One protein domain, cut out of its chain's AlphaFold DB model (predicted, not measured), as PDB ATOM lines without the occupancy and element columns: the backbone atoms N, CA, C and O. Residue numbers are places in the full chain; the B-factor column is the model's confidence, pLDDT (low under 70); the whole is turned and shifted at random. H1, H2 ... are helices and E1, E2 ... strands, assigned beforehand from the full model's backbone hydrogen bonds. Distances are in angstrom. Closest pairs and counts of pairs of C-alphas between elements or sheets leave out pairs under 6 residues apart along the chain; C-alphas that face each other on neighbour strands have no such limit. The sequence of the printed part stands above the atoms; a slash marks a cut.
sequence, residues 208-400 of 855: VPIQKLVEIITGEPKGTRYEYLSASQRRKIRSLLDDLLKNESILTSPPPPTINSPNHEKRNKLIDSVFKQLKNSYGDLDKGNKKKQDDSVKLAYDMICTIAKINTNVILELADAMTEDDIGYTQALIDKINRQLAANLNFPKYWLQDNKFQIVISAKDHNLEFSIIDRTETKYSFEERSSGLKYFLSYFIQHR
ATOM      1  N   VAL A 208      34.365  27.172  -3.094       92.12
ATOM      2  CA  VAL A 208      34.910  28.113  -4.069       92.12
ATOM      3  C   VAL A 208      36.034  28.912  -3.413       92.12
ATOM      4  O   VAL A 208      35.812  29.515  -2.359       92.12
ATOM      5  N   PRO A 209      37.238  28.951  -4.012       92.50
ATOM      6  CA  PRO A 209      38.278  29.872  -3.575       92.50
ATOM      7  C   PRO A 209      37.784  31.311  -3.718       92.50
ATOM      8  O   PRO A 209      37.313  31.689  -4.792       92.50
ATOM      9  N   ILE A 210      37.904  32.120  -2.661       92.50
ATOM     10  CA  ILE A 210      37.340  33.480  -2.640       92.50
ATOM     11  C   ILE A 210      37.868  34.334  -3.806       92.50
ATOM     12  O   ILE A 210      37.107  35.063  -4.440       92.50
ATOM     13  N   GLN A 211      39.130  34.133  -4.197       91.94
ATOM     14  CA  GLN A 211      39.758  34.840  -5.315       91.94
ATOM     15  C   GLN A 211      39.124  34.546  -6.684       91.94
ATOM     16  O   GLN A 211      39.214  35.383  -7.577       91.94
ATOM     17  N   LYS A 212      38.434  33.410  -6.863       90.94
ATOM     18  CA  LYS A 212      37.660  33.152  -8.090       90.94
ATOM     19  C   LYS A 212      36.403  34.016  -8.173       90.94
ATOM     20  O   LYS A 212      35.994  34.398  -9.262       90.94
ATOM     21  N   LEU A 213      35.792  34.338  -7.030       92.38
ATOM     22  CA  LEU A 213      34.676  35.284  -6.986       92.38
ATOM     23  C   LEU A 213      35.172  36.715  -7.214       92.38
ATOM     24  O   LEU A 213      34.520  37.469  -7.929       92.38
ATOM     25  N   VAL A 214      36.344  37.061  -6.667       92.19
ATOM     26  CA  VAL A 214      37.013  38.344  -6.941       92.19
ATOM     27  C   VAL A 214      37.293  38.497  -8.435       92.19
ATOM     28  O   VAL A 214      36.914  39.510  -9.005       92.19
ATOM     29  N   GLU A 215      37.851  37.479  -9.094       91.44
ATOM     30  CA  GLU A 215      38.115  37.499 -10.540       91.44
ATOM     31  C   GLU A 215      36.850  37.766 -11.371       91.44
ATOM     32  O   GLU A 215      36.897  38.563 -12.304       91.44
ATOM     33  N   ILE A 216      35.700  37.186 -11.009       90.38
ATOM     34  CA  ILE A 216      34.421  37.476 -11.683       90.38
ATOM     35  C   ILE A 216      34.029  38.957 -11.534       90.38
ATOM     36  O   ILE A 216      33.463  39.538 -12.459       90.38
ATOM     37  N   ILE A 217      34.317  39.570 -10.381       92.00
ATOM     38  CA  ILE A 217      33.955  40.961 -10.069       92.00
ATOM     39  C   ILE A 217      34.913  41.954 -10.736       92.00
ATOM     40  O   ILE A 217      34.465  42.958 -11.288       92.00
ATOM     41  N   THR A 218      36.223  41.713 -10.651       90.25
ATOM     42  CA  THR A 218      37.262  42.677 -11.050       90.25
ATOM     43  C   THR A 218      37.932  42.355 -12.382       90.25
ATOM     44  O   THR A 218      38.721  43.161 -12.860       90.25
ATOM     45  N   GLY A 219      37.633  41.204 -12.988       87.56
ATOM     46  CA  GLY A 219      38.259  40.708 -14.220       87.56
ATOM     47  C   GLY A 219      39.610  40.019 -14.003       87.56
ATOM     48  O   GLY A 219      40.038  39.241 -14.849       87.56
ATOM     49  N   GLU A 220      40.259  40.266 -12.864       84.00
ATOM     50  CA  GLU A 220      41.526  39.655 -12.453       84.00
ATOM     51  C   GLU A 220      41.504  39.341 -10.946       84.00
ATOM     52  O   GLU A 220      40.876  40.085 -10.183       84.00
ATOM     53  N   PRO A 221      42.175  38.273 -10.479       80.94
ATOM     54  CA  PRO A 221      42.287  37.976  -9.054       80.94
ATOM     55  C   PRO A 221      43.280  38.918  -8.364       80.94
ATOM     56  O   PRO A 221      44.330  39.243  -8.916       80.94
ATOM     57  N   LYS A 222      42.971  39.322  -7.127       82.56
ATOM     58  CA  LYS A 222      43.807  40.246  -6.335       82.56
ATOM     59  C   LYS A 222      44.780  39.541  -5.389       82.56
ATOM     60  O   LYS A 222      45.797  40.117  -5.014       82.56
ATOM     61  N   GLY A 223      44.454  38.314  -4.994       80.00
ATOM     62  CA  GLY A 223      45.228  37.527  -4.041       80.00
ATOM     63  C   GLY A 223      46.419  36.787  -4.637       80.00
ATOM     64  O   GLY A 223      46.705  36.827  -5.838       80.00
ATOM     65  N   THR A 224      47.116  36.040  -3.785       83.50
ATOM     66  CA  THR A 224      48.227  35.199  -4.227       83.50
ATOM     67  C   THR A 224      47.758  34.013  -5.079       83.50
ATOM     68  O   THR A 224      46.618  33.548  -5.015       83.50
ATOM     69  N   ARG A 225      48.685  33.419  -5.851       80.69
ATOM     70  CA  ARG A 225      48.406  32.170  -6.590       80.69
ATOM     71  C   ARG A 225      47.971  31.027  -5.680       80.69
ATOM     72  O   ARG A 225      47.304  30.119  -6.161       80.69
ATOM     73  N   TYR A 226      48.379  31.050  -4.412       83.06
ATOM     74  CA  TYR A 226      48.013  30.043  -3.425       83.06
ATOM     75  C   TYR A 226      46.537  30.161  -3.021       83.06
ATOM     76  O   TYR A 226      45.839  29.150  -2.975       83.06
ATOM     77  N   GLU A 227      46.037  31.382  -2.827       85.00
ATOM     78  CA  GLU A 227      44.632  31.655  -2.494       85.00
ATOM     79  C   GLU A 227      43.660  31.265  -3.614       85.00
ATOM     80  O   GLU A 227      42.522  30.889  -3.344       85.00
ATOM     81  N   TYR A 228      44.111  31.307  -4.871       85.50
ATOM     82  CA  TYR A 228      43.311  30.914  -6.035       85.50
ATOM     83  C   TYR A 228      43.107  29.388  -6.153       85.50
ATOM     84  O   TYR A 228      42.203  28.911  -6.845       85.50
ATOM     85  N   LEU A 229      43.945  28.591  -5.484       84.31
ATOM     86  CA  LEU A 229      43.881  27.134  -5.556       84.31
ATOM     87  C   LEU A 229      42.697  26.570  -4.770       84.31
ATOM     88  O   LEU A 229      42.384  26.997  -3.657       84.31
ATOM     89  N   SER A 230      42.105  25.498  -5.296       84.12
ATOM     90  CA  SER A 230      41.131  24.694  -4.549       84.12
ATOM     91  C   SER A 230      41.737  24.090  -3.274       84.12
ATOM     92  O   SER A 230      42.941  23.820  -3.197       84.12
ATOM     93  N   ALA A 231      40.889  23.783  -2.288       83.06
ATOM     94  CA  ALA A 231      41.305  23.108  -1.056       83.06
ATOM     95  C   ALA A 231      42.032  21.767  -1.314       83.06
ATOM     96  O   ALA A 231      42.976  21.407  -0.611       83.06
ATOM     97  N   SER A 232      41.629  21.015  -2.347       82.56
ATOM     98  CA  SER A 232      42.300  19.768  -2.755       82.56
ATOM     99  C   SER A 232      43.716  20.015  -3.284       82.56
ATOM    100  O   SER A 232      44.656  19.325  -2.886       82.56
ATOM    101  N   GLN A 233      43.901  21.033  -4.130       84.06
ATOM    102  CA  GLN A 233      45.221  21.406  -4.650       84.06
ATOM    103  C   GLN A 233      46.152  21.885  -3.533       84.06
ATOM    104  O   GLN A 233      47.294  21.437  -3.468       84.06
ATOM    105  N   ARG A 234      45.656  22.717  -2.606       86.12
ATOM    106  CA  ARG A 234      46.430  23.158  -1.435       86.12
ATOM    107  C   ARG A 234      46.847  21.991  -0.542       86.12
ATOM    108  O   ARG A 234      48.016  21.896  -0.182       86.12
ATOM    109  N   ARG A 235      45.941  21.043  -0.263       85.50
ATOM    110  CA  ARG A 235      46.270  19.811   0.482       85.50
ATOM    111  C   ARG A 235      47.333  18.968  -0.219       85.50
ATOM    112  O   ARG A 235      48.245  18.484   0.445       85.50
ATOM    113  N   LYS A 236      47.258  18.823  -1.546       85.50
ATOM    114  CA  LYS A 236      48.291  18.127  -2.334       85.50
ATOM    115  C   LYS A 236      49.641  18.830  -2.236       85.50
ATOM    116  O   LYS A 236      50.637  18.159  -2.011       85.50
ATOM    117  N   ILE A 237      49.676  20.158  -2.357       85.94
ATOM    118  CA  ILE A 237      50.912  20.936  -2.186       85.94
ATOM    119  C   ILE A 237      51.477  20.732  -0.783       85.94
ATOM    120  O   ILE A 237      52.653  20.412  -0.660       85.94
ATOM    121  N   ARG A 238      50.648  20.839   0.261       87.50
ATOM    122  CA  ARG A 238      51.068  20.588   1.644       87.50
ATOM    123  C   ARG A 238      51.656  19.187   1.815       87.50
ATOM    124  O   ARG A 238      52.750  19.068   2.341       87.50
ATOM    125  N   SER A 239      50.988  18.153   1.302       86.88
ATOM    126  CA  SER A 239      51.499  16.776   1.340       86.88
ATOM    127  C   SER A 239      52.841  16.635   0.620       86.88
ATOM    128  O   SER A 239      53.743  15.987   1.136       86.88
ATOM    129  N   LEU A 240      52.993  17.253  -0.555       85.50
ATOM    130  CA  LEU A 240      54.247  17.228  -1.312       85.50
ATOM    131  C   LEU A 240      55.377  17.972  -0.583       85.50
ATOM    132  O   LEU A 240      56.528  17.550  -0.655       85.50
ATOM    133  N   LEU A 241      55.060  19.068   0.114       84.62
ATOM    134  CA  LEU A 241      56.011  19.804   0.948       84.62
ATOM    135  C   LEU A 241      56.400  19.003   2.194       84.62
ATOM    136  O   LEU A 241      57.583  18.931   2.512       84.62
ATOM    137  N   ASP A 242      55.446  18.346   2.855       85.75
ATOM    138  CA  ASP A 242      55.719  17.451   3.982       85.75
ATOM    139  C   ASP A 242      56.614  16.279   3.544       85.75
ATOM    140  O   ASP A 242      57.563  15.924   4.244       85.75
ATOM    141  N   ASP A 243      56.369  15.707   2.361       82.12
ATOM    142  CA  ASP A 243      57.220  14.667   1.776       82.12
ATOM    143  C   ASP A 243      58.619  15.196   1.433       82.12
ATOM    144  O   ASP A 243      59.609  14.483   1.605       82.12
ATOM    145  N   LEU A 244      58.732  16.447   0.980       79.81
ATOM    146  CA  LEU A 244      60.019  17.097   0.736       79.81
ATOM    147  C   LEU A 244      60.801  17.297   2.048       79.81
ATOM    148  O   LEU A 244      61.990  16.987   2.095       79.81
ATOM    149  N   LEU A 245      60.132  17.755   3.112       78.88
ATOM    150  CA  LEU A 245      60.723  18.018   4.431       78.88
ATOM    151  C   LEU A 245      61.122  16.737   5.172       78.88
ATOM    152  O   LEU A 245      62.200  16.679   5.758       78.88
ATOM    153  N   LYS A 246      60.314  15.669   5.094       79.12
ATOM    154  CA  LYS A 246      60.653  14.347   5.663       79.12
ATOM    155  C   LYS A 246      61.906  13.733   5.043       79.12
ATOM    156  O   LYS A 246      62.528  12.862   5.643       79.12
ATOM    157  N   ASN A 247      62.281  14.179   3.847       69.94
ATOM    158  CA  ASN A 247      63.525  13.808   3.195       69.94
ATOM    159  C   ASN A 247      64.574  14.925   3.355       69.94
ATOM    160  O   ASN A 247      65.169  15.370   2.381       69.94
ATOM    161  N   GLU A 248      64.818  15.384   4.584       60.91
ATOM    162  CA  GLU A 248      65.702  16.517   4.917       60.91
ATOM    163  C   GLU A 248      67.125  16.403   4.324       60.91
ATOM    164  O   GLU A 248      67.735  17.397   3.915       60.91
ATOM    165  N   SER A 249      67.632  15.172   4.182       62.97
ATOM    166  CA  SER A 249      68.913  14.865   3.528       62.97
ATOM    167  C   SER A 249      68.956  15.274   2.050       62.97
ATOM    168  O   SER A 249      70.022  15.561   1.511       62.97
ATOM    169  N   ILE A 250      67.804  15.358   1.384       62.06
ATOM    170  CA  ILE A 250      67.649  15.778  -0.013       62.06
ATOM    171  C   ILE A 250      67.729  17.317  -0.163       62.06
ATOM    172  O   ILE A 250      68.101  17.820  -1.231       62.06
ATOM    173  N   LEU A 251      67.403  18.067   0.898       61.09
ATOM    174  CA  LEU A 251      67.428  19.536   0.935       61.09
ATOM    175  C   LEU A 251      68.793  20.103   1.354       61.09
ATOM    176  O   LEU A 251      69.191  21.156   0.864       61.09
ATOM    177  N   THR A 252      69.505  19.401   2.238       62.06
ATOM    178  CA  THR A 252      70.737  19.884   2.891       62.06
ATOM    179  C   THR A 252      72.034  19.363   2.264       62.06
ATOM    180  O   THR A 252      73.099  19.926   2.512       62.06
ATOM    181  N   SER A 253      71.975  18.324   1.423       58.75
ATOM    182  CA  SER A 253      73.168  17.815   0.733       58.75
ATOM    183  C   SER A 253      73.638  18.796  -0.355       58.75
ATOM    184  O   SER A 253      72.837  19.137  -1.237       58.75
ATOM    185  N   PRO A 254      74.918  19.232  -0.365       57.09
ATOM    186  CA  PRO A 254      75.471  19.975  -1.494       57.09
ATOM    187  C   PRO A 254      75.377  19.116  -2.768       57.09
ATOM    188  O   PRO A 254      75.489  17.889  -2.678       57.09
ATOM    189  N   PRO A 255      75.155  19.714  -3.953       54.88
ATOM    190  CA  PRO A 255      75.051  18.939  -5.183       54.88
ATOM    191  C   PRO A 255      76.367  18.169  -5.403       54.88
ATOM    192  O   PRO A 255      77.430  18.797  -5.422       54.88
ATOM    193  N   PRO A 256      76.353  16.828  -5.555       54.62
ATOM    194  CA  PRO A 256      77.540  16.106  -5.968       54.62
ATOM    195  C   PRO A 256      77.904  16.538  -7.399       54.62
ATOM    196  O   PRO A 256      77.023  16.915  -8.176       54.62
ATOM    197  N   PRO A 257      79.183  16.456  -7.799       55.03
ATOM    198  CA  PRO A 257      79.662  16.911  -9.110       55.03
ATOM    199  C   PRO A 257      79.091  16.128 -10.312       55.03
ATOM    200  O   PRO A 257      79.448  16.405 -11.453       55.03
ATOM    201  N   THR A 258      78.206  15.152 -10.088       55.59
ATOM    202  CA  THR A 258      77.553  14.353 -11.129       55.59
ATOM    203  C   THR A 258      76.031  14.439 -11.002       55.59
ATOM    204  O   THR A 258      75.454  14.206  -9.944       55.59
ATOM    205  N   ILE A 259      75.377  14.772 -12.117       54.91
ATOM    206  CA  ILE A 259      73.954  15.151 -12.231       54.91
ATOM    207  C   ILE A 259      72.974  13.989 -11.919       54.91
ATOM    208  O   ILE A 259      71.783  14.219 -11.741       54.91
ATOM    209  N   ASN A 260      73.455  12.751 -11.759       54.25
ATOM    210  CA  ASN A 260      72.621  11.542 -11.726       54.25
ATOM    211  C   ASN A 260      72.656  10.803 -10.377       54.25
ATOM    212  O   ASN A 260      73.058   9.642 -10.317       54.25
ATOM    213  N   SER A 261      72.225  11.447  -9.285       59.12
ATOM    214  CA  SER A 261      71.910  10.717  -8.046       59.12
ATOM    215  C   SER A 261      70.394  10.450  -7.940       59.12
ATOM    216  O   SER A 261      69.600  11.346  -8.247       59.12
ATOM    217  N   PRO A 262      69.949   9.262  -7.474       61.53
ATOM    218  CA  PRO A 262      68.521   8.931  -7.338       61.53
ATOM    219  C   PRO A 262      67.749   9.922  -6.451       61.53
ATOM    220  O   PRO A 262      66.570  10.203  -6.672       61.53
ATOM    221  N   ASN A 263      68.439  10.498  -5.462       61.25
ATOM    222  CA  ASN A 263      67.887  11.492  -4.546       61.25
ATOM    223  C   ASN A 263      67.646  12.847  -5.235       61.25
ATOM    224  O   ASN A 263      66.648  13.502  -4.935       61.25
ATOM    225  N   HIS A 264      68.494  13.248  -6.191       63.28
ATOM    226  CA  HIS A 264      68.288  14.463  -6.990       63.28
ATOM    227  C   HIS A 264      67.124  14.327  -7.970       63.28
ATOM    228  O   HIS A 264      66.326  15.254  -8.100       63.28
ATOM    229  N   GLU A 265      66.980  13.170  -8.616       67.88
ATOM    230  CA  GLU A 265      65.864  12.919  -9.530       67.88
ATOM    231  C   GLU A 265      64.522  12.918  -8.780       67.88
ATOM    232  O   GLU A 265      63.553  13.535  -9.226       67.88
ATOM    233  N   LYS A 266      64.474  12.299  -7.592       69.38
ATOM    234  CA  LYS A 266      63.292  12.315  -6.717       69.38
ATOM    235  C   LYS A 266      62.965  13.727  -6.213       69.38
ATOM    236  O   LYS A 266      61.793  14.103  -6.206       69.38
ATOM    237  N   ARG A 267      63.981  14.528  -5.858       70.44
ATOM    238  CA  ARG A 267      63.826  15.945  -5.477       70.44
ATOM    239  C   ARG A 267      63.218  16.775  -6.595       70.44
ATOM    240  O   ARG A 267      62.232  17.467  -6.369       70.44
ATOM    241  N   ASN A 268      63.804  16.699  -7.788       74.19
ATOM    242  CA  ASN A 268      63.359  17.481  -8.935       74.19
ATOM    243  C   ASN A 268      61.934  17.081  -9.325       74.19
ATOM    244  O   ASN A 268      61.102  17.959  -9.492       74.19
ATOM    245  N   LYS A 269      61.593  15.784  -9.306       78.81
ATOM    246  CA  LYS A 269      60.212  15.314  -9.526       78.81
ATOM    247  C   LYS A 269      59.209  15.860  -8.502       78.81
ATOM    248  O   LYS A 269      58.095  16.219  -8.884       78.81
ATOM    249  N   LEU A 270      59.568  15.920  -7.215       75.50
ATOM    250  CA  LEU A 270      58.711  16.490  -6.163       75.50
ATOM    251  C   LEU A 270      58.530  18.003  -6.343       75.50
ATOM    252  O   LEU A 270      57.400  18.489  -6.320       75.50
ATOM    253  N   ILE A 271      59.622  18.730  -6.590       78.00
ATOM    254  CA  ILE A 271      59.608  20.173  -6.865       78.00
ATOM    255  C   ILE A 271      58.780  20.473  -8.122       78.00
ATOM    256  O   ILE A 271      57.888  21.319  -8.082       78.00
ATOM    257  N   ASP A 272      58.997  19.730  -9.206       80.62
ATOM    258  CA  ASP A 272      58.230  19.837 -10.448       80.62
ATOM    259  C   ASP A 272      56.747  19.544 -10.217       80.62
ATOM    260  O   ASP A 272      55.890  20.209 -10.794       80.62
ATOM    261  N   SER A 273      56.416  18.599  -9.331       80.81
ATOM    262  CA  SER A 273      55.029  18.290  -8.967       80.81
ATOM    263  C   SER A 273      54.364  19.433  -8.195       80.81
ATOM    264  O   SER A 273      53.212  19.762  -8.481       80.81
ATOM    265  N   VAL A 274      55.080  20.084  -7.273       79.81
ATOM    266  CA  VAL A 274      54.600  21.287  -6.566       79.81
ATOM    267  C   VAL A 274      54.406  22.442  -7.549       79.81
ATOM    268  O   VAL A 274      53.329  23.041  -7.593       79.81
ATOM    269  N   PHE A 275      55.398  22.713  -8.403       79.00
ATOM    270  CA  PHE A 275      55.288  23.743  -9.437       79.00
ATOM    271  C   PHE A 275      54.176  23.446 -10.438       79.00
ATOM    272  O   PHE A 275      53.500  24.374 -10.872       79.00
ATOM    273  N   LYS A 276      53.935  22.178 -10.779       80.69
ATOM    274  CA  LYS A 276      52.808  21.774 -11.623       80.69
ATOM    275  C   LYS A 276      51.478  22.098 -10.951       80.69
ATOM    276  O   LYS A 276      50.618  22.677 -11.600       80.69
ATOM    277  N   GLN A 277      51.309  21.821  -9.655       77.19
ATOM    278  CA  GLN A 277      50.090  22.220  -8.937       77.19
ATOM    279  C   GLN A 277      49.914  23.750  -8.886       77.19
ATOM    280  O   GLN A 277      48.803  24.230  -9.092       77.19
ATOM    281  N   LEU A 278      50.999  24.511  -8.695       74.25
ATOM    282  CA  LEU A 278      51.000  25.985  -8.678       74.25
ATOM    283  C   LEU A 278      50.881  26.647 -10.065       74.25
ATOM    284  O   LEU A 278      50.583  27.836 -10.152       74.25
ATOM    285  N   LYS A 279      51.174  25.924 -11.152       70.50
ATOM    286  CA  LYS A 279      50.947  26.368 -12.540       70.50
ATOM    287  C   LYS A 279      49.549  25.984 -13.025       70.50
ATOM    288  O   LYS A 279      48.922  26.746 -13.758       70.50
ATOM    289  N   ASN A 280      49.025  24.853 -12.551       65.12
ATOM    290  CA  ASN A 280      47.676  24.376 -12.853       65.12
ATOM    291  C   ASN A 280      46.566  25.217 -12.210       65.12
ATOM    292  O   ASN A 280      45.395  24.903 -12.405       65.12
ATOM    293  N   SER A 281      46.899  26.302 -11.506       56.91
ATOM    294  CA  SER A 281      45.933  27.313 -11.071       56.91
ATOM    295  C   SER A 281      45.190  27.947 -12.252       56.91
ATOM    296  O   SER A 281      44.051  28.344 -12.070       56.91
ATOM    297  N   TYR A 282      45.790  27.983 -13.457       50.94
ATOM    298  CA  TYR A 282      45.190  28.624 -14.640       50.94
ATOM    299  C   TYR A 282      45.032  27.733 -15.898       50.94
ATOM    300  O   TYR A 282      44.320  28.136 -16.823       50.94
ATOM    301  N   GLY A 283      45.665  26.550 -15.985       47.34
ATOM    302  CA  GLY A 283      46.040  25.981 -17.300       47.34
ATOM    303  C   GLY A 283      45.574  24.574 -17.710       47.34
ATOM    304  O   GLY A 283      45.002  24.439 -18.783       47.34
ATOM    305  N   ASP A 284      45.816  23.521 -16.925       43.16
ATOM    306  CA  ASP A 284      45.875  22.144 -17.475       43.16
ATOM    307  C   ASP A 284      44.643  21.270 -17.166       43.16
ATOM    308  O   ASP A 284      44.752  20.152 -16.654       43.16
ATOM    309  N   LEU A 285      43.447  21.768 -17.475       50.12
ATOM    310  CA  LEU A 285      42.246  20.932 -17.579       50.12
ATOM    311  C   LEU A 285      41.801  20.902 -19.043       50.12
ATOM    312  O   LEU A 285      41.911  21.910 -19.740       50.12
ATOM    313  N   ASP A 286      41.290  19.757 -19.507       53.50
ATOM    314  CA  ASP A 286      40.615  19.670 -20.806       53.50
ATOM    315  C   ASP A 286      39.591  20.817 -20.944       53.50
ATOM    316  O   ASP A 286      38.915  21.170 -19.970       53.50
ATOM    317  N   LYS A 287      39.482  21.417 -22.139       56.94
ATOM    318  CA  LYS A 287      38.678  22.631 -22.389       56.94
ATOM    319  C   LYS A 287      37.233  22.472 -21.905       56.94
ATOM    320  O   LYS A 287      36.651  23.436 -21.411       56.94
ATOM    321  N   GLY A 288      36.673  21.264 -22.012       58.00
ATOM    322  CA  GLY A 288      35.333  20.941 -21.512       58.00
ATOM    323  C   GLY A 288      35.217  20.995 -19.983       58.00
ATOM    324  O   GLY A 288      34.289  21.606 -19.458       58.00
ATOM    325  N   ASN A 289      36.183  20.426 -19.257       65.00
ATOM    326  CA  ASN A 289      36.176  20.399 -17.789       65.00
ATOM    327  C   ASN A 289      36.433  21.777 -17.172       65.00
ATOM    328  O   ASN A 289      35.821  22.109 -16.157       65.00
ATOM    329  N   LYS A 290      37.283  22.601 -17.801       72.69
ATOM    330  CA  LYS A 290      37.512  23.981 -17.354       72.69
ATOM    331  C   LYS A 290      36.226  24.811 -17.429       72.69
ATOM    332  O   LYS A 290      35.833  25.408 -16.436       72.69
ATOM    333  N   LYS A 291      35.506  24.744 -18.558       75.75
ATOM    334  CA  LYS A 291      34.229  25.455 -18.740       75.75
ATOM    335  C   LYS A 291      33.179  25.051 -17.698       75.75
ATOM    336  O   LYS A 291      32.533  25.922 -17.127       75.75
ATOM    337  N   LYS A 292      33.041  23.751 -17.406       77.00
ATOM    338  CA  LYS A 292      32.128  23.263 -16.354       77.00
ATOM    339  C   LYS A 292      32.495  23.796 -14.972       77.00
ATOM    340  O   LYS A 292      31.611  24.162 -14.201       77.00
ATOM    341  N   GLN A 293      33.790  23.851 -14.660       79.69
ATOM    342  CA  GLN A 293      34.252  24.406 -13.395       79.69
ATOM    343  C   GLN A 293      33.944  25.905 -13.301       79.69
ATOM    344  O   GLN A 293      33.414  26.343 -12.283       79.69
ATOM    345  N   ASP A 294      34.204  26.673 -14.356       83.94
ATOM    346  CA  ASP A 294      33.906  28.108 -14.392       83.94
ATOM    347  C   ASP A 294      32.394  28.364 -14.266       83.94
ATOM    348  O   ASP A 294      31.967  29.228 -13.501       83.94
ATOM    349  N   ASP A 295      31.569  27.540 -14.918       86.00
ATOM    350  CA  ASP A 295      30.111  27.578 -14.783       86.00
ATOM    351  C   ASP A 295      29.645  27.261 -13.350       86.00
ATOM    352  O   ASP A 295      28.744  27.922 -12.836       86.00
ATOM    353  N   SER A 296      30.278  26.297 -12.669       87.75
ATOM    354  CA  SER A 296      29.970  25.974 -11.266       87.75
ATOM    355  C   SER A 296      30.351  27.105 -10.301       87.75
ATOM    356  O   SER A 296      29.616  27.404  -9.360       87.75
ATOM    357  N   VAL A 297      31.468  27.793 -10.557       90.31
ATOM    358  CA  VAL A 297      31.883  28.972  -9.781       90.31
ATOM    359  C   VAL A 297      30.919  30.127 -10.034       90.31
ATOM    360  O   VAL A 297      30.521  30.813  -9.093       90.31
ATOM    361  N   LYS A 298      30.483  30.309 -11.285       91.31
ATOM    362  CA  LYS A 298      29.470  31.302 -11.640       91.31
ATOM    363  C   LYS A 298      28.141  31.046 -10.927       91.31
ATOM    364  O   LYS A 298      27.550  31.998 -10.435       91.31
ATOM    365  N   LEU A 299      27.703  29.791 -10.786       91.31
ATOM    366  CA  LEU A 299      26.519  29.456  -9.980       91.31
ATOM    367  C   LEU A 299      26.652  29.924  -8.527       91.31
ATOM    368  O   LEU A 299      25.716  30.504  -7.980       91.31
ATOM    369  N   ALA A 300      27.809  29.693  -7.903       92.12
ATOM    370  CA  ALA A 300      28.064  30.145  -6.538       92.12
ATOM    371  C   ALA A 300      28.070  31.680  -6.438       92.12
ATOM    372  O   ALA A 300      27.480  32.241  -5.513       92.12
ATOM    373  N   TYR A 301      28.681  32.359  -7.415       93.94
ATOM    374  CA  TYR A 301      28.630  33.816  -7.530       93.94
ATOM    375  C   TYR A 301      27.187  34.325  -7.633       93.94
ATOM    376  O   TYR A 301      26.788  35.200  -6.866       93.94
ATOM    377  N   ASP A 302      26.392  33.746  -8.532       92.50
ATOM    378  CA  ASP A 302      24.996  34.111  -8.749       92.50
ATOM    379  C   ASP A 302      24.150  33.880  -7.490       92.50
ATOM    380  O   ASP A 302      23.319  34.715  -7.131       92.50
ATOM    381  N   MET A 303      24.396  32.795  -6.759       92.50
ATOM    382  CA  MET A 303      23.713  32.522  -5.497       92.50
ATOM    383  C   MET A 303      23.991  33.601  -4.436       92.50
ATOM    384  O   MET A 303      23.064  34.069  -3.775       92.50
ATOM    385  N   ILE A 304      25.247  34.029  -4.290       92.75
ATOM    386  CA  ILE A 304      25.642  35.005  -3.266       92.75
ATOM    387  C   ILE A 304      25.291  36.439  -3.697       92.75
ATOM    388  O   ILE A 304      24.626  37.173  -2.968       92.75
ATOM    389  N   CYS A 305      25.725  36.864  -4.878       92.50
ATOM    390  CA  CYS A 305      25.609  38.261  -5.300       92.50
ATOM    391  C   CYS A 305      24.243  38.561  -5.924       92.50
ATOM    392  O   CYS A 305      23.647  39.601  -5.643       92.50
ATOM    393  N   THR A 306      23.714  37.652  -6.749       90.19
ATOM    394  CA  THR A 306      22.473  37.897  -7.495       90.19
ATOM    395  C   THR A 306      21.235  37.535  -6.672       90.19
ATOM    396  O   THR A 306      20.322  38.353  -6.564       90.19
ATOM    397  N   ILE A 307      21.198  36.340  -6.073       88.50
ATOM    398  CA  ILE A 307      20.026  35.843  -5.332       88.50
ATOM    399  C   ILE A 307      19.992  36.408  -3.914       88.50
ATOM    400  O   ILE A 307      19.000  37.027  -3.539       88.50
ATOM    401  N   ALA A 308      21.069  36.252  -3.138       88.88
ATOM    402  CA  ALA A 308      21.142  36.816  -1.788       88.88
ATOM    403  C   ALA A 308      21.336  38.346  -1.776       88.88
ATOM    404  O   ALA A 308      21.369  38.947  -0.705       88.88
ATOM    405  N   LYS A 309      21.430  38.989  -2.953       90.38
ATOM    406  CA  LYS A 309      21.549  40.448  -3.128       90.38
ATOM    407  C   LYS A 309      22.718  41.054  -2.338       90.38
ATOM    408  O   LYS A 309      22.638  42.189  -1.864       90.38
ATOM    409  N   ILE A 310      23.807  40.300  -2.189       93.25
ATOM    410  CA  ILE A 310      25.024  40.775  -1.533       93.25
ATOM    411  C   ILE A 310      25.784  41.694  -2.486       93.25
ATOM    412  O   ILE A 310      26.023  41.359  -3.644       93.25
ATOM    413  N   ASN A 311      26.170  42.871  -1.991       93.44
ATOM    414  CA  ASN A 311      26.976  43.814  -2.755       93.44
ATOM    415  C   ASN A 311      28.358  43.205  -3.046       93.44
ATOM    416  O   ASN A 311      28.996  42.655  -2.150       93.44
ATOM    417  N   THR A 312      28.850  43.352  -4.276       93.62
ATOM    418  CA  THR A 312      30.170  42.857  -4.690       93.62
ATOM    419  C   THR A 312      31.309  43.395  -3.824       93.62
ATOM    420  O   THR A 312      32.276  42.677  -3.596       93.62
ATOM    421  N   ASN A 313      31.184  44.605  -3.267       94.00
ATOM    422  CA  ASN A 313      32.170  45.172  -2.341       94.00
ATOM    423  C   ASN A 313      32.311  44.348  -1.056       94.00
ATOM    424  O   ASN A 313      33.418  44.201  -0.561       94.00
ATOM    425  N   VAL A 314      31.228  43.736  -0.563       94.06
ATOM    426  CA  VAL A 314      31.283  42.850   0.613       94.06
ATOM    427  C   VAL A 314      32.112  41.598   0.316       94.06
ATOM    428  O   VAL A 314      32.782  41.086   1.203       94.06
ATOM    429  N   ILE A 315      32.102  41.110  -0.928       94.50
ATOM    430  CA  ILE A 315      32.938  39.974  -1.347       94.50
ATOM    431  C   ILE A 315      34.413  40.372  -1.411       94.50
ATOM    432  O   ILE A 315      35.269  39.571  -1.049       94.50
ATOM    433  N   LEU A 316      34.704  41.603  -1.842       94.31
ATOM    434  CA  LEU A 316      36.063  42.147  -1.825       94.31
ATOM    435  C   LEU A 316      36.568  42.309  -0.384       94.31
ATOM    436  O   LEU A 316      37.634  41.799  -0.069       94.31
ATOM    437  N   GLU A 317      35.768  42.909   0.502       94.62
ATOM    438  CA  GLU A 317      36.100  43.037   1.928       94.62
ATOM    439  C   GLU A 317      36.270  41.676   2.612       94.62
ATOM    440  O   GLU A 317      37.169  41.504   3.427       94.62
ATOM    441  N   LEU A 318      35.433  40.691   2.269       94.56
ATOM    442  CA  LEU A 318      35.573  39.325   2.769       94.56
ATOM    443  C   LEU A 318      36.888  38.692   2.299       94.56
ATOM    444  O   LEU A 318      37.536  38.004   3.079       94.56
ATOM    445  N   ALA A 319      37.287  38.919   1.045       93.38
ATOM    446  CA  ALA A 319      38.565  38.437   0.532       93.38
ATOM    447  C   ALA A 319      39.746  39.069   1.283       93.38
ATOM    448  O   ALA A 319      40.644  38.340   1.695       93.38
ATOM    449  N   ASP A 320      39.712  40.385   1.501       93.50
ATOM    450  CA  ASP A 320      40.757  41.114   2.226       93.50
ATOM    451  C   ASP A 320      40.838  40.640   3.691       93.50
ATOM    452  O   ASP A 320      41.912  40.262   4.157       93.50
ATOM    453  N   ALA A 321      39.698  40.517   4.380       93.56
ATOM    454  CA  ALA A 321      39.624  40.024   5.759       93.56
ATOM    455  C   ALA A 321      40.143  38.584   5.916       93.56
ATOM    456  O   ALA A 321      40.822  38.270   6.892       93.56
ATOM    457  N   MET A 322      39.858  37.707   4.944       92.69
ATOM    458  CA  MET A 322      40.372  36.332   4.924       92.69
ATOM    459  C   MET A 322      41.879  36.272   4.636       92.69
ATOM    460  O   MET A 322      42.540  35.322   5.050       92.69
ATOM    461  N   THR A 323      42.434  37.249   3.917       90.69
ATOM    462  CA  THR A 323      43.882  37.361   3.679       90.69
ATOM    463  C   THR A 323      44.615  37.932   4.894       90.69
ATOM    464  O   THR A 323      45.731  37.508   5.185       90.69
ATOM    465  N   GLU A 324      43.981  38.850   5.625       91.19
ATOM    466  CA  GLU A 324      44.497  39.438   6.869       91.19
ATOM    467  C   GLU A 324      44.279  38.550   8.113       91.19
ATOM    468  O   GLU A 324      44.796  38.868   9.182       91.19
ATOM    469  N   ASP A 325      43.555  37.432   7.971       88.88
ATOM    470  CA  ASP A 325      43.159  36.512   9.053       88.88
ATOM    471  C   ASP A 325      42.326  37.195  10.164       88.88
ATOM    472  O   ASP A 325      42.386  36.838  11.343       88.88
ATOM    473  N   ASP A 326      41.498  38.187   9.794       93.81
ATOM    474  CA  ASP A 326      40.517  38.790  10.703       93.81
ATOM    475  C   ASP A 326      39.302  37.865  10.852       93.81
ATOM    476  O   ASP A 326      38.282  37.971  10.157       93.81
ATOM    477  N   ILE A 327      39.422  36.924  11.789       91.81
ATOM    478  CA  ILE A 327      38.407  35.908  12.084       91.81
ATOM    479  C   ILE A 327      37.069  36.551  12.481       91.81
ATOM    480  O   ILE A 327      36.003  36.083  12.069       91.81
ATOM    481  N   GLY A 328      37.106  37.621  13.283       92.88
ATOM    482  CA  GLY A 328      35.906  38.263  13.816       92.88
ATOM    483  C   GLY A 328      35.107  38.966  12.723       92.88
ATOM    484  O   GLY A 328      33.892  38.767  12.615       92.88
ATOM    485  N   TYR A 329      35.790  39.745  11.882       95.69
ATOM    486  CA  TYR A 329      35.147  40.436  10.771       95.69
ATOM    487  C   TYR A 329      34.666  39.456   9.696       95.69
ATOM    488  O   TYR A 329      33.516  39.545   9.258       95.69
ATOM    489  N   THR A 330      35.479  38.446   9.365       94.38
ATOM    490  CA  THR A 330      35.113  37.365   8.436       94.38
ATOM    491  C   THR A 330      33.819  36.672   8.870       94.38
ATOM    492  O   THR A 330      32.881  36.559   8.075       94.38
ATOM    493  N   GLN A 331      33.715  36.261  10.139       94.81
ATOM    494  CA  GLN A 331      32.510  35.598  10.644       94.81
ATOM    495  C   GLN A 331      31.285  36.524  10.594       94.81
ATOM    496  O   GLN A 331      30.210  36.104  10.163       94.81
ATOM    497  N   ALA A 332      31.443  37.800  10.957       94.19
ATOM    498  CA  ALA A 332      30.353  38.772  10.909       94.19
ATOM    499  C   ALA A 332      29.816  38.999   9.481       94.19
ATOM    500  O   ALA A 332      28.605  39.177   9.296       94.19
ATOM    501  N   LEU A 333      30.691  38.992   8.467       95.00
ATOM    502  CA  LEU A 333      30.297  39.066   7.058       95.00
ATOM    503  C   LEU A 333      29.566  37.791   6.613       95.00
ATOM    504  O   LEU A 333      28.490  37.885   6.018       95.00
ATOM    505  N   ILE A 334      30.081  36.610   6.965       95.62
ATOM    506  CA  ILE A 334      29.449  35.318   6.654       95.62
ATOM    507  C   ILE A 334      28.048  35.206   7.270       95.62
ATOM    508  O   ILE A 334      27.100  34.832   6.578       95.62
ATOM    509  N   ASP A 335      27.866  35.609   8.528       92.31
ATOM    510  CA  ASP A 335      26.559  35.576   9.198       92.31
ATOM    511  C   ASP A 335      25.539  36.518   8.537       92.31
ATOM    512  O   ASP A 335      24.332  36.251   8.516       92.31
ATOM    513  N   LYS A 336      25.994  37.652   7.990       91.56
ATOM    514  CA  LYS A 336      25.142  38.550   7.196       91.56
ATOM    515  C   LYS A 336      24.775  37.919   5.852       91.56
ATOM    516  O   LYS A 336      23.603  37.976   5.479       91.56
ATOM    517  N   ILE A 337      25.735  37.293   5.167       93.25
ATOM    518  CA  ILE A 337      25.503  36.586   3.900       93.25
ATOM    519  C   ILE A 337      24.481  35.463   4.099       93.25
ATOM    520  O   ILE A 337      23.490  35.415   3.376       93.25
ATOM    521  N   ASN A 338      24.658  34.615   5.114       91.69
ATOM    522  CA  ASN A 338      23.750  33.500   5.398       91.69
ATOM    523  C   ASN A 338      22.320  33.965   5.702       91.69
ATOM    524  O   ASN A 338      21.366  33.386   5.184       91.69
ATOM    525  N   ARG A 339      22.149  35.046   6.476       86.81
ATOM    526  CA  ARG A 339      20.818  35.623   6.742       86.81
ATOM    527  C   ARG A 339      20.131  36.117   5.470       86.81
ATOM    528  O   ARG A 339      18.949  35.848   5.273       86.81
ATOM    529  N   GLN A 340      20.862  36.821   4.608       88.31
ATOM    530  CA  GLN A 340      20.323  37.296   3.331       88.31
ATOM    531  C   GLN A 340      20.025  36.149   2.364       88.31
ATOM    532  O   GLN A 340      19.028  36.189   1.645       88.31
ATOM    533  N   LEU A 341      20.864  35.116   2.360       88.31
ATOM    534  CA  LEU A 341      20.665  33.934   1.539       88.31
ATOM    535  C   LEU A 341      19.402  33.182   1.963       88.31
ATOM    536  O   LEU A 341      18.550  32.925   1.118       88.31
ATOM    537  N   ALA A 342      19.221  32.926   3.260       82.06
ATOM    538  CA  ALA A 342      18.008  32.299   3.784       82.06
ATOM    539  C   ALA A 342      16.741  33.101   3.430       82.06
ATOM    540  O   ALA A 342      15.756  32.524   2.971       82.06
ATOM    541  N   ALA A 343      16.785  34.431   3.572       79.75
ATOM    542  CA  ALA A 343      15.643  35.303   3.304       79.75
ATOM    543  C   ALA A 343      15.247  35.368   1.816       79.75
ATOM    544  O   ALA A 343      14.060  35.384   1.499       79.75
ATOM    545  N   ASN A 344      16.219  35.422   0.897       82.75
ATOM    546  CA  ASN A 344      15.940  35.626  -0.530       82.75
ATOM    547  C   ASN A 344      15.814  34.317  -1.327       82.75
ATOM    548  O   ASN A 344      15.126  34.286  -2.352       82.75
ATOM    549  N   LEU A 345      16.475  33.239  -0.891       79.75
ATOM    550  CA  LEU A 345      16.440  31.960  -1.597       79.75
ATOM    551  C   LEU A 345      15.066  31.290  -1.457       79.75
ATOM    552  O   LEU A 345      14.545  30.801  -2.454       79.75
ATOM    553  N   ASN A 346      14.480  31.290  -0.248       75.06
ATOM    554  CA  ASN A 346      13.206  30.630   0.083       75.06
ATOM    555  C   ASN A 346      13.059  29.234  -0.569       75.06
ATOM    556  O   ASN A 346      12.055  28.910  -1.202       75.06
ATOM    557  N   PHE A 347      14.110  28.414  -0.460       77.56
ATOM    558  CA  PHE A 347      14.152  27.077  -1.055       77.56
ATOM    559  C   PHE A 347      13.035  26.129  -0.562       77.56
ATOM    560  O   PHE A 347      12.509  25.392  -1.400       77.56
ATOM    561  N   PRO A 348      12.599  26.164   0.721       72.56
ATOM    562  CA  PRO A 348      11.508  25.312   1.214       72.56
ATOM    563  C   PRO A 348      10.187  25.431   0.434       72.56
ATOM    564  O   PRO A 348       9.457  24.447   0.323       72.56
ATOM    565  N   LYS A 349       9.906  26.587  -0.190       76.44
ATOM    566  CA  LYS A 349       8.737  26.765  -1.074       76.44
ATOM    567  C   LYS A 349       8.750  25.780  -2.258       76.44
ATOM    568  O   LYS A 349       7.695  25.308  -2.703       76.44
ATOM    569  N   TYR A 350       9.940  25.460  -2.763       77.56
ATOM    570  CA  TYR A 350      10.144  24.655  -3.969       77.56
ATOM    571  C   TYR A 350      10.448  23.197  -3.655       77.56
ATOM    572  O   TYR A 350       9.967  22.335  -4.377       77.56
ATOM    573  N   TRP A 351      11.186  22.920  -2.580       79.12
ATOM    574  CA  TRP A 351      11.624  21.575  -2.215       79.12
ATOM    575  C   TRP A 351      10.812  21.015  -1.043       79.12
ATOM    576  O   TRP A 351      11.127  21.260   0.121       79.12
ATOM    577  N   LEU A 352       9.761  20.245  -1.338       69.00
ATOM    578  CA  LEU A 352       8.834  19.752  -0.306       69.00
ATOM    579  C   LEU A 352       9.369  18.569   0.495       69.00
ATOM    580  O   LEU A 352       8.810  18.241   1.539       69.00
ATOM    581  N   GLN A 353      10.437  17.921   0.025       67.25
ATOM    582  CA  GLN A 353      11.015  16.765   0.720       67.25
ATOM    583  C   GLN A 353      11.576  17.141   2.095       67.25
ATOM    584  O   GLN A 353      11.650  16.291   2.983       67.25
ATOM    585  N   ASP A 354      11.985  18.403   2.261       71.56
ATOM    586  CA  ASP A 354      12.527  18.919   3.508       71.56
ATOM    587  C   ASP A 354      12.229  20.417   3.669       71.56
ATOM    588  O   ASP A 354      12.888  21.278   3.085       71.56
ATOM    589  N   ASN A 355      11.242  20.729   4.508       66.19
ATOM    590  CA  ASN A 355      10.830  22.098   4.816       66.19
ATOM    591  C   ASN A 355      11.794  22.847   5.759       66.19
ATOM    592  O   ASN A 355      11.640  24.055   5.948       66.19
ATOM    593  N   LYS A 356      12.774  22.152   6.349       70.06
ATOM    594  CA  LYS A 356      13.832  22.721   7.199       70.06
ATOM    595  C   LYS A 356      15.159  22.855   6.457       70.06
ATOM    596  O   LYS A 356      16.157  23.249   7.057       70.06
ATOM    597  N   PHE A 357      15.166  22.566   5.159       80.19
ATOM    598  CA  PHE A 357      16.345  22.668   4.323       80.19
ATOM    599  C   PHE A 357      16.934  24.081   4.329       80.19
ATOM    600  O   PHE A 357      16.257  25.058   3.993       80.19
ATOM    601  N   GLN A 358      18.225  24.186   4.640       83.06
ATOM    602  CA  GLN A 358      18.971  25.440   4.587       83.06
ATOM    603  C   GLN A 358      20.315  25.250   3.898       83.06
ATOM    604  O   GLN A 358      21.008  24.256   4.105       83.06
ATOM    605  N   ILE A 359      20.706  26.256   3.118       88.44
ATOM    606  CA  ILE A 359      22.059  26.371   2.579       88.44
ATOM    607  C   ILE A 359      22.820  27.357   3.454       88.44
ATOM    608  O   ILE A 359      22.358  28.475   3.682       88.44
ATOM    609  N   VAL A 360      23.987  26.939   3.930       91.25
ATOM    610  CA  VAL A 360      24.851  27.734   4.801       91.25
ATOM    611  C   VAL A 360      26.250  27.785   4.213       91.25
ATOM    612  O   VAL A 360      26.784  26.783   3.737       91.25
ATOM    613  N   ILE A 361      26.845  28.968   4.265       93.44
ATOM    614  CA  ILE A 361      28.206  29.251   3.831       93.44
ATOM    615  C   ILE A 361      29.090  29.385   5.071       93.44
ATOM    616  O   ILE A 361      28.697  30.006   6.060       93.44
ATOM    617  N   SER A 362      30.290  28.819   5.018       94.12
ATOM    618  CA  SER A 362      31.349  29.031   6.006       94.12
ATOM    619  C   SER A 362      32.648  29.441   5.323       94.12
ATOM    620  O   SER A 362      33.005  28.883   4.289       94.12
ATOM    621  N   ALA A 363      33.369  30.397   5.905       93.25
ATOM    622  CA  ALA A 363      34.716  30.746   5.469       93.25
ATOM    623  C   ALA A 363      35.734  29.825   6.150       93.25
ATOM    624  O   ALA A 363      35.692  29.635   7.367       93.25
ATOM    625  N   LYS A 364      36.643  29.238   5.369       89.81
ATOM    626  CA  LYS A 364      37.729  28.403   5.888       89.81
ATOM    627  C   LYS A 364      38.977  28.548   5.031       89.81
ATOM    628  O   LYS A 364      38.943  28.257   3.830       89.81
ATOM    629  N   ASP A 365      40.088  28.931   5.662       86.06
ATOM    630  CA  ASP A 365      41.333  29.270   4.959       86.06
ATOM    631  C   ASP A 365      41.026  30.354   3.903       86.06
ATOM    632  O   ASP A 365      40.468  31.385   4.255       86.06
ATOM    633  N   HIS A 366      41.238  30.095   2.607       89.44
ATOM    634  CA  HIS A 366      40.808  31.006   1.526       89.44
ATOM    635  C   HIS A 366      39.674  30.432   0.663       89.44
ATOM    636  O   HIS A 366      39.673  30.606  -0.557       89.44
ATOM    637  N   ASN A 367      38.760  29.661   1.259       91.56
ATOM    638  CA  ASN A 367      37.590  29.105   0.575       91.56
ATOM    639  C   ASN A 367      36.297  29.500   1.279       91.56
ATOM    640  O   ASN A 367      36.225  29.534   2.508       91.56
ATOM    641  N   LEU A 368      35.258  29.689   0.474       93.50
ATOM    642  CA  LEU A 368      33.882  29.606   0.929       93.50
ATOM    643  C   LEU A 368      33.428  28.159   0.758       93.50
ATOM    644  O   LEU A 368      33.392  27.658  -0.364       93.50
ATOM    645  N   GLU A 369      33.141  27.488   1.867       92.50
ATOM    646  CA  GLU A 369      32.561  26.147   1.910       92.50
ATOM    647  C   GLU A 369      31.038  26.264   1.983       92.50
ATOM    648  O   GLU A 369      30.499  26.980   2.830       92.50
ATOM    649  N   PHE A 370      30.351  25.547   1.103       90.94
ATOM    650  CA  PHE A 370      28.902  25.485   1.041       90.94
ATOM    651  C   PHE A 370      28.433  24.191   1.702       90.94
ATOM    652  O   PHE A 370      28.997  23.115   1.496       90.94
ATOM    653  N   SER A 371      27.396  24.281   2.523       91.31
ATOM    654  CA  SER A 371      26.844  23.131   3.231       91.31
ATOM    655  C   SER A 371      25.329  23.198   3.310       91.31
ATOM    656  O   SER A 371      24.727  24.266   3.207       91.31
ATOM    657  N   ILE A 372      24.729  22.037   3.524       89.38
ATOM    658  CA  ILE A 372      23.295  21.837   3.666       89.38
ATOM    659  C   ILE A 372      22.994  21.427   5.101       89.38
ATOM    660  O   ILE A 372      23.600  20.482   5.610       89.38
ATOM    661  N   ILE A 373      22.018  22.088   5.712       87.25
ATOM    662  CA  ILE A 373      21.369  21.642   6.946       87.25
ATOM    663  C   ILE A 373      20.003  21.071   6.561       87.25
ATOM    664  O   ILE A 373      19.259  21.721   5.826       87.25
ATOM    665  N   ASP A 374      19.705  19.848   7.000       83.06
ATOM    666  CA  ASP A 374      18.405  19.197   6.781       83.06
ATOM    667  C   ASP A 374      17.520  19.225   8.034       83.06
ATOM    668  O   ASP A 374      17.883  19.774   9.076       83.06
ATOM    669  N   ARG A 375      16.359  18.572   7.951       75.38
ATOM    670  CA  ARG A 375      15.420  18.374   9.064       75.38
ATOM    671  C   ARG A 375      15.998  17.749  10.333       75.38
ATOM    672  O   ARG A 375      15.362  17.874  11.376       75.38
ATOM    673  N   THR A 376      17.147  17.073  10.265       78.69
ATOM    674  CA  THR A 376      17.834  16.513  11.442       78.69
ATOM    675  C   THR A 376      18.752  17.524  12.126       78.69
ATOM    676  O   THR A 376      19.407  17.175  13.102       78.69
ATOM    677  N   GLU A 377      18.828  18.753  11.605       80.44
ATOM    678  CA  GLU A 377      19.736  19.819  12.047       80.44
ATOM    679  C   GLU A 377      21.225  19.471  11.851       80.44
ATOM    680  O   GLU A 377      22.118  20.180  12.319       80.44
ATOM    681  N   THR A 378      21.513  18.407  11.096       85.56
ATOM    682  CA  THR A 378      22.878  17.976  10.791       85.56
ATOM    683  C   THR A 378      23.401  18.692   9.547       85.56
ATOM    684  O   THR A 378      22.692  18.853   8.551       85.56
ATOM    685  N   LYS A 379      24.669  19.119   9.599       88.38
ATOM    686  CA  LYS A 379      25.374  19.800   8.503       88.38
ATOM    687  C   LYS A 379      26.083  18.783   7.604       88.38
ATOM    688  O   LYS A 379      26.886  17.994   8.093       88.38
ATOM    689  N   TYR A 380      25.844  18.867   6.299       88.38
ATOM    690  CA  TYR A 380      26.459  18.024   5.268       88.38
ATOM    691  C   TYR A 380      27.070  18.878   4.154       88.38
ATOM    692  O   TYR A 380      26.577  19.969   3.860       88.38
ATOM    693  N   SER A 381      28.113  18.378   3.501       85.56
ATOM    694  CA  SER A 381      28.609  18.926   2.228       85.56
ATOM    695  C   SER A 381      27.615  18.669   1.086       85.56
ATOM    696  O   SER A 381      26.701  17.848   1.223       85.56
ATOM    697  N   PHE A 382      27.769  19.344  -0.062       83.12
ATOM    698  CA  PHE A 382      26.961  18.989  -1.228       83.12
ATOM    699  C   PHE A 382      27.352  17.602  -1.725       83.12
ATOM    700  O   PHE A 382      26.449  16.825  -2.020       83.12
ATOM    701  N   GLU A 383      28.641  17.243  -1.776       78.56
ATOM    702  CA  GLU A 383      29.123  15.917  -2.197       78.56
ATOM    703  C   GLU A 383      28.392  14.752  -1.511       78.56
ATOM    704  O   GLU A 383      27.989  13.822  -2.212       78.56
ATOM    705  N   GLU A 384      28.120  14.864  -0.209       81.31
ATOM    706  CA  GLU A 384      27.408  13.870   0.616       81.31
ATOM    707  C   GLU A 384      25.900  13.759   0.332       81.31
ATOM    708  O   GLU A 384      25.228  12.873   0.865       81.31
ATOM    709  N   ARG A 385      25.337  14.638  -0.503       83.69
ATOM    710  CA  ARG A 385      23.917  14.624  -0.874       83.69
ATOM    711  C   ARG A 385      23.669  14.052  -2.262       83.69
ATOM    712  O   ARG A 385      24.554  13.981  -3.118       83.69
ATOM    713  N   SER A 386      22.414  13.653  -2.480       80.62
ATOM    714  CA  SER A 386      21.973  13.032  -3.726       80.62
ATOM    715  C   SER A 386      22.262  13.930  -4.931       80.62
ATOM    716  O   SER A 386      22.086  15.150  -4.889       80.62
ATOM    717  N   SER A 387      22.681  13.315  -6.040       79.12
ATOM    718  CA  SER A 387      22.879  14.027  -7.306       79.12
ATOM    719  C   SER A 387      21.614  14.779  -7.727       79.12
ATOM    720  O   SER A 387      21.710  15.901  -8.211       79.12
ATOM    721  N   GLY A 388      20.431  14.210  -7.461       83.88
ATOM    722  CA  GLY A 388      19.152  14.853  -7.755       83.88
ATOM    723  C   GLY A 388      18.976  16.209  -7.074       83.88
ATOM    724  O   GLY A 388      18.634  17.178  -7.746       83.88
ATOM    725  N   LEU A 389      19.288  16.323  -5.779       84.44
ATOM    726  CA  LEU A 389      19.223  17.609  -5.078       84.44
ATOM    727  C   LEU A 389      20.209  18.632  -5.672       84.44
ATOM    728  O   LEU A 389      19.852  19.796  -5.845       84.44
ATOM    729  N   LYS A 390      21.433  18.209  -6.016       84.88
ATOM    730  CA  LYS A 390      22.447  19.096  -6.620       84.88
ATOM    731  C   LYS A 390      21.964  19.697  -7.938       84.88
ATOM    732  O   LYS A 390      22.106  20.901  -8.152       84.88
ATOM    733  N   TYR A 391      21.394  18.867  -8.810       84.69
ATOM    734  CA  TYR A 391      20.878  19.319 -10.102       84.69
ATOM    735  C   TYR A 391      19.626  20.178  -9.946       84.69
ATOM    736  O   TYR A 391      19.543  21.230 -10.573       84.69
ATOM    737  N   PHE A 392      18.707  19.804  -9.050       88.31
ATOM    738  CA  PHE A 392      17.548  20.638  -8.732       88.31
ATOM    739  C   PHE A 392      17.967  22.037  -8.271       88.31
ATOM    740  O   PHE A 392      17.483  23.042  -8.793       88.31
ATOM    741  N   LEU A 393      18.917  22.113  -7.335       87.31
ATOM    742  CA  LEU A 393      19.422  23.387  -6.841       87.31
ATOM    743  C   LEU A 393      20.100  24.198  -7.951       87.31
ATOM    744  O   LEU A 393      19.922  25.410  -8.014       87.31
ATOM    745  N   SER A 394      20.833  23.542  -8.852       87.31
ATOM    746  CA  SER A 394      21.402  24.204 -10.024       87.31
ATOM    747  C   SER A 394      20.320  24.833 -10.905       87.31
ATOM    748  O   SER A 394      20.418  26.018 -11.225       87.31
ATOM    749  N   TYR A 395      19.252  24.100 -11.239       88.25
ATOM    750  CA  TYR A 395      18.122  24.647 -12.000       88.25
ATOM    751  C   TYR A 395      17.492  25.844 -11.304       88.25
ATOM    752  O   TYR A 395      17.257  26.878 -11.934       88.25
ATOM    753  N   PHE A 396      17.276  25.721  -9.997       88.31
ATOM    754  CA  PHE A 396      16.680  26.766  -9.184       88.31
ATOM    755  C   PHE A 396      17.542  28.034  -9.141       88.31
ATOM    756  O   PHE A 396      17.040  29.129  -9.403       88.31
ATOM    757  N   ILE A 397      18.849  27.902  -8.893       89.00
ATOM    758  CA  ILE A 397      19.787  29.034  -8.860       89.00
ATOM    759  C   ILE A 397      19.871  29.695 -10.235       89.00
ATOM    760  O   ILE A 397      19.724  30.914 -10.330       89.00
ATOM    761  N   GLN A 398      20.035  28.918 -11.314       88.81
ATOM    762  CA  GLN A 398      20.048  29.466 -12.672       88.81
ATOM    763  C   GLN A 398      18.749  30.223 -12.964       88.81
ATOM    764  O   GLN A 398      18.782  31.315 -13.534       88.81
ATOM    765  N   HIS A 399      17.592  29.670 -12.585       87.69
ATOM    766  CA  HIS A 399      16.298  30.327 -12.745       87.69
ATOM    767  C   HIS A 399      16.230  31.660 -11.991       87.69
ATOM    768  O   HIS A 399      15.986  32.696 -12.616       87.69
ATOM    769  N   ARG A 400      16.506  31.650 -10.683       86.00
ATOM    770  CA  ARG A 400      16.412  32.833  -9.818       86.00
ATOM    771  C   ARG A 400      17.405  33.931 -10.200       86.00
ATOM    772  O   ARG A 400      17.027  35.102 -10.203       86.00
TER     773      ARG A 400
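Overview. This is residues 208 to 400 of the 855 residues of a protein of Symploca sp. SIO2C1 (UniProt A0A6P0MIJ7). The model is a head with one long helical arm, made by H2 and H4 side by side and running opposite ways, with short H3 near the tip and residues 257 to 262, of which 262 belongs to H4, sticking out at its end. In the head, H7 runs along edge strand E1 of a small three-stranded sheet, H6 folds back beside H7, and H5 packs on H1, H7 and H8. The printed part has 193 residues with eight named helices and three named strands, in the order H1 to H7, E1, E2, E3, H8. The sheet, E1 - E2 - E3, is antiparallel and the class is mostly helix. The whole is loose, with a radius of gyration of the C-alphas of 20.6 A and spans of 72 by 34 by 34 A; the arm makes the length.

Arrangement. H1, residues 210 to 218, touches H5, residues 287 to 307, about perpendicular at 81 degrees; the closest C-alphas are those of Leu 213 and Tyr 301, 6.2 A apart. H2, residues 231 to 246, touches H4, residues 262 to 279, opposite ways at a shallow tilt of 21 degrees, closest at C-alphas of Ile 237 and Val 274, 5.7 A. H3, residues 248 to 252, only just touches H4, with 3 pairs of C-alphas within 8 A, the closest those of Ile 250 and Asn 263, 6.2 A. H5 has a kink of 28 degrees near residue 301. H6, residues 312 to 324, and H7, residues 327 to 345, form a helical hairpin at a shallow tilt of 30 degrees, closest at C-alphas of Ala 321 and Thr 330, 5.9 A. H7 lies over E1, residues 358 to 364, at a height over the sheet of 8.5 A. E2, residues 367 to 373, pairs with E1 through N 360 and O 371, 2.9 A, and with E3, residues 379 to 381, through N 372 and O 380, 2.8 A; the three form a meander, each strand the antiparallel neighbour of the one before. H8, residues 387 to 400, touches H5 the same way at a steep tilt of 59 degrees, closest at C-alphas of Met 303 and Ile 397, 6.2 A. Every O i to N i+4 pair is within hydrogen-bond range in H1, H2, H3, H4, H6, H7 and H8; in H5, 16 of 17 are.

Along the chain. H1 begins at C-alpha 210, (37.340, 33.480, -2.640). From first to last C-alpha H2 measures 22.3 A, H4 25.3 A, H5 28.5 A and H7 26.2 A. H8 ends at C-alpha 400, (16.412, 32.833, -9.818).

Size, cuts and confidence. The C-alphas of Pro 257 and Lys 349 are the farthest apart, 72.1 A. The printed part has no cut. The links H1 to H2 and H7 to E1 are long. Confidence is under 70 at residues 247 to 266, 280 to 289, 352 to 353 and 355.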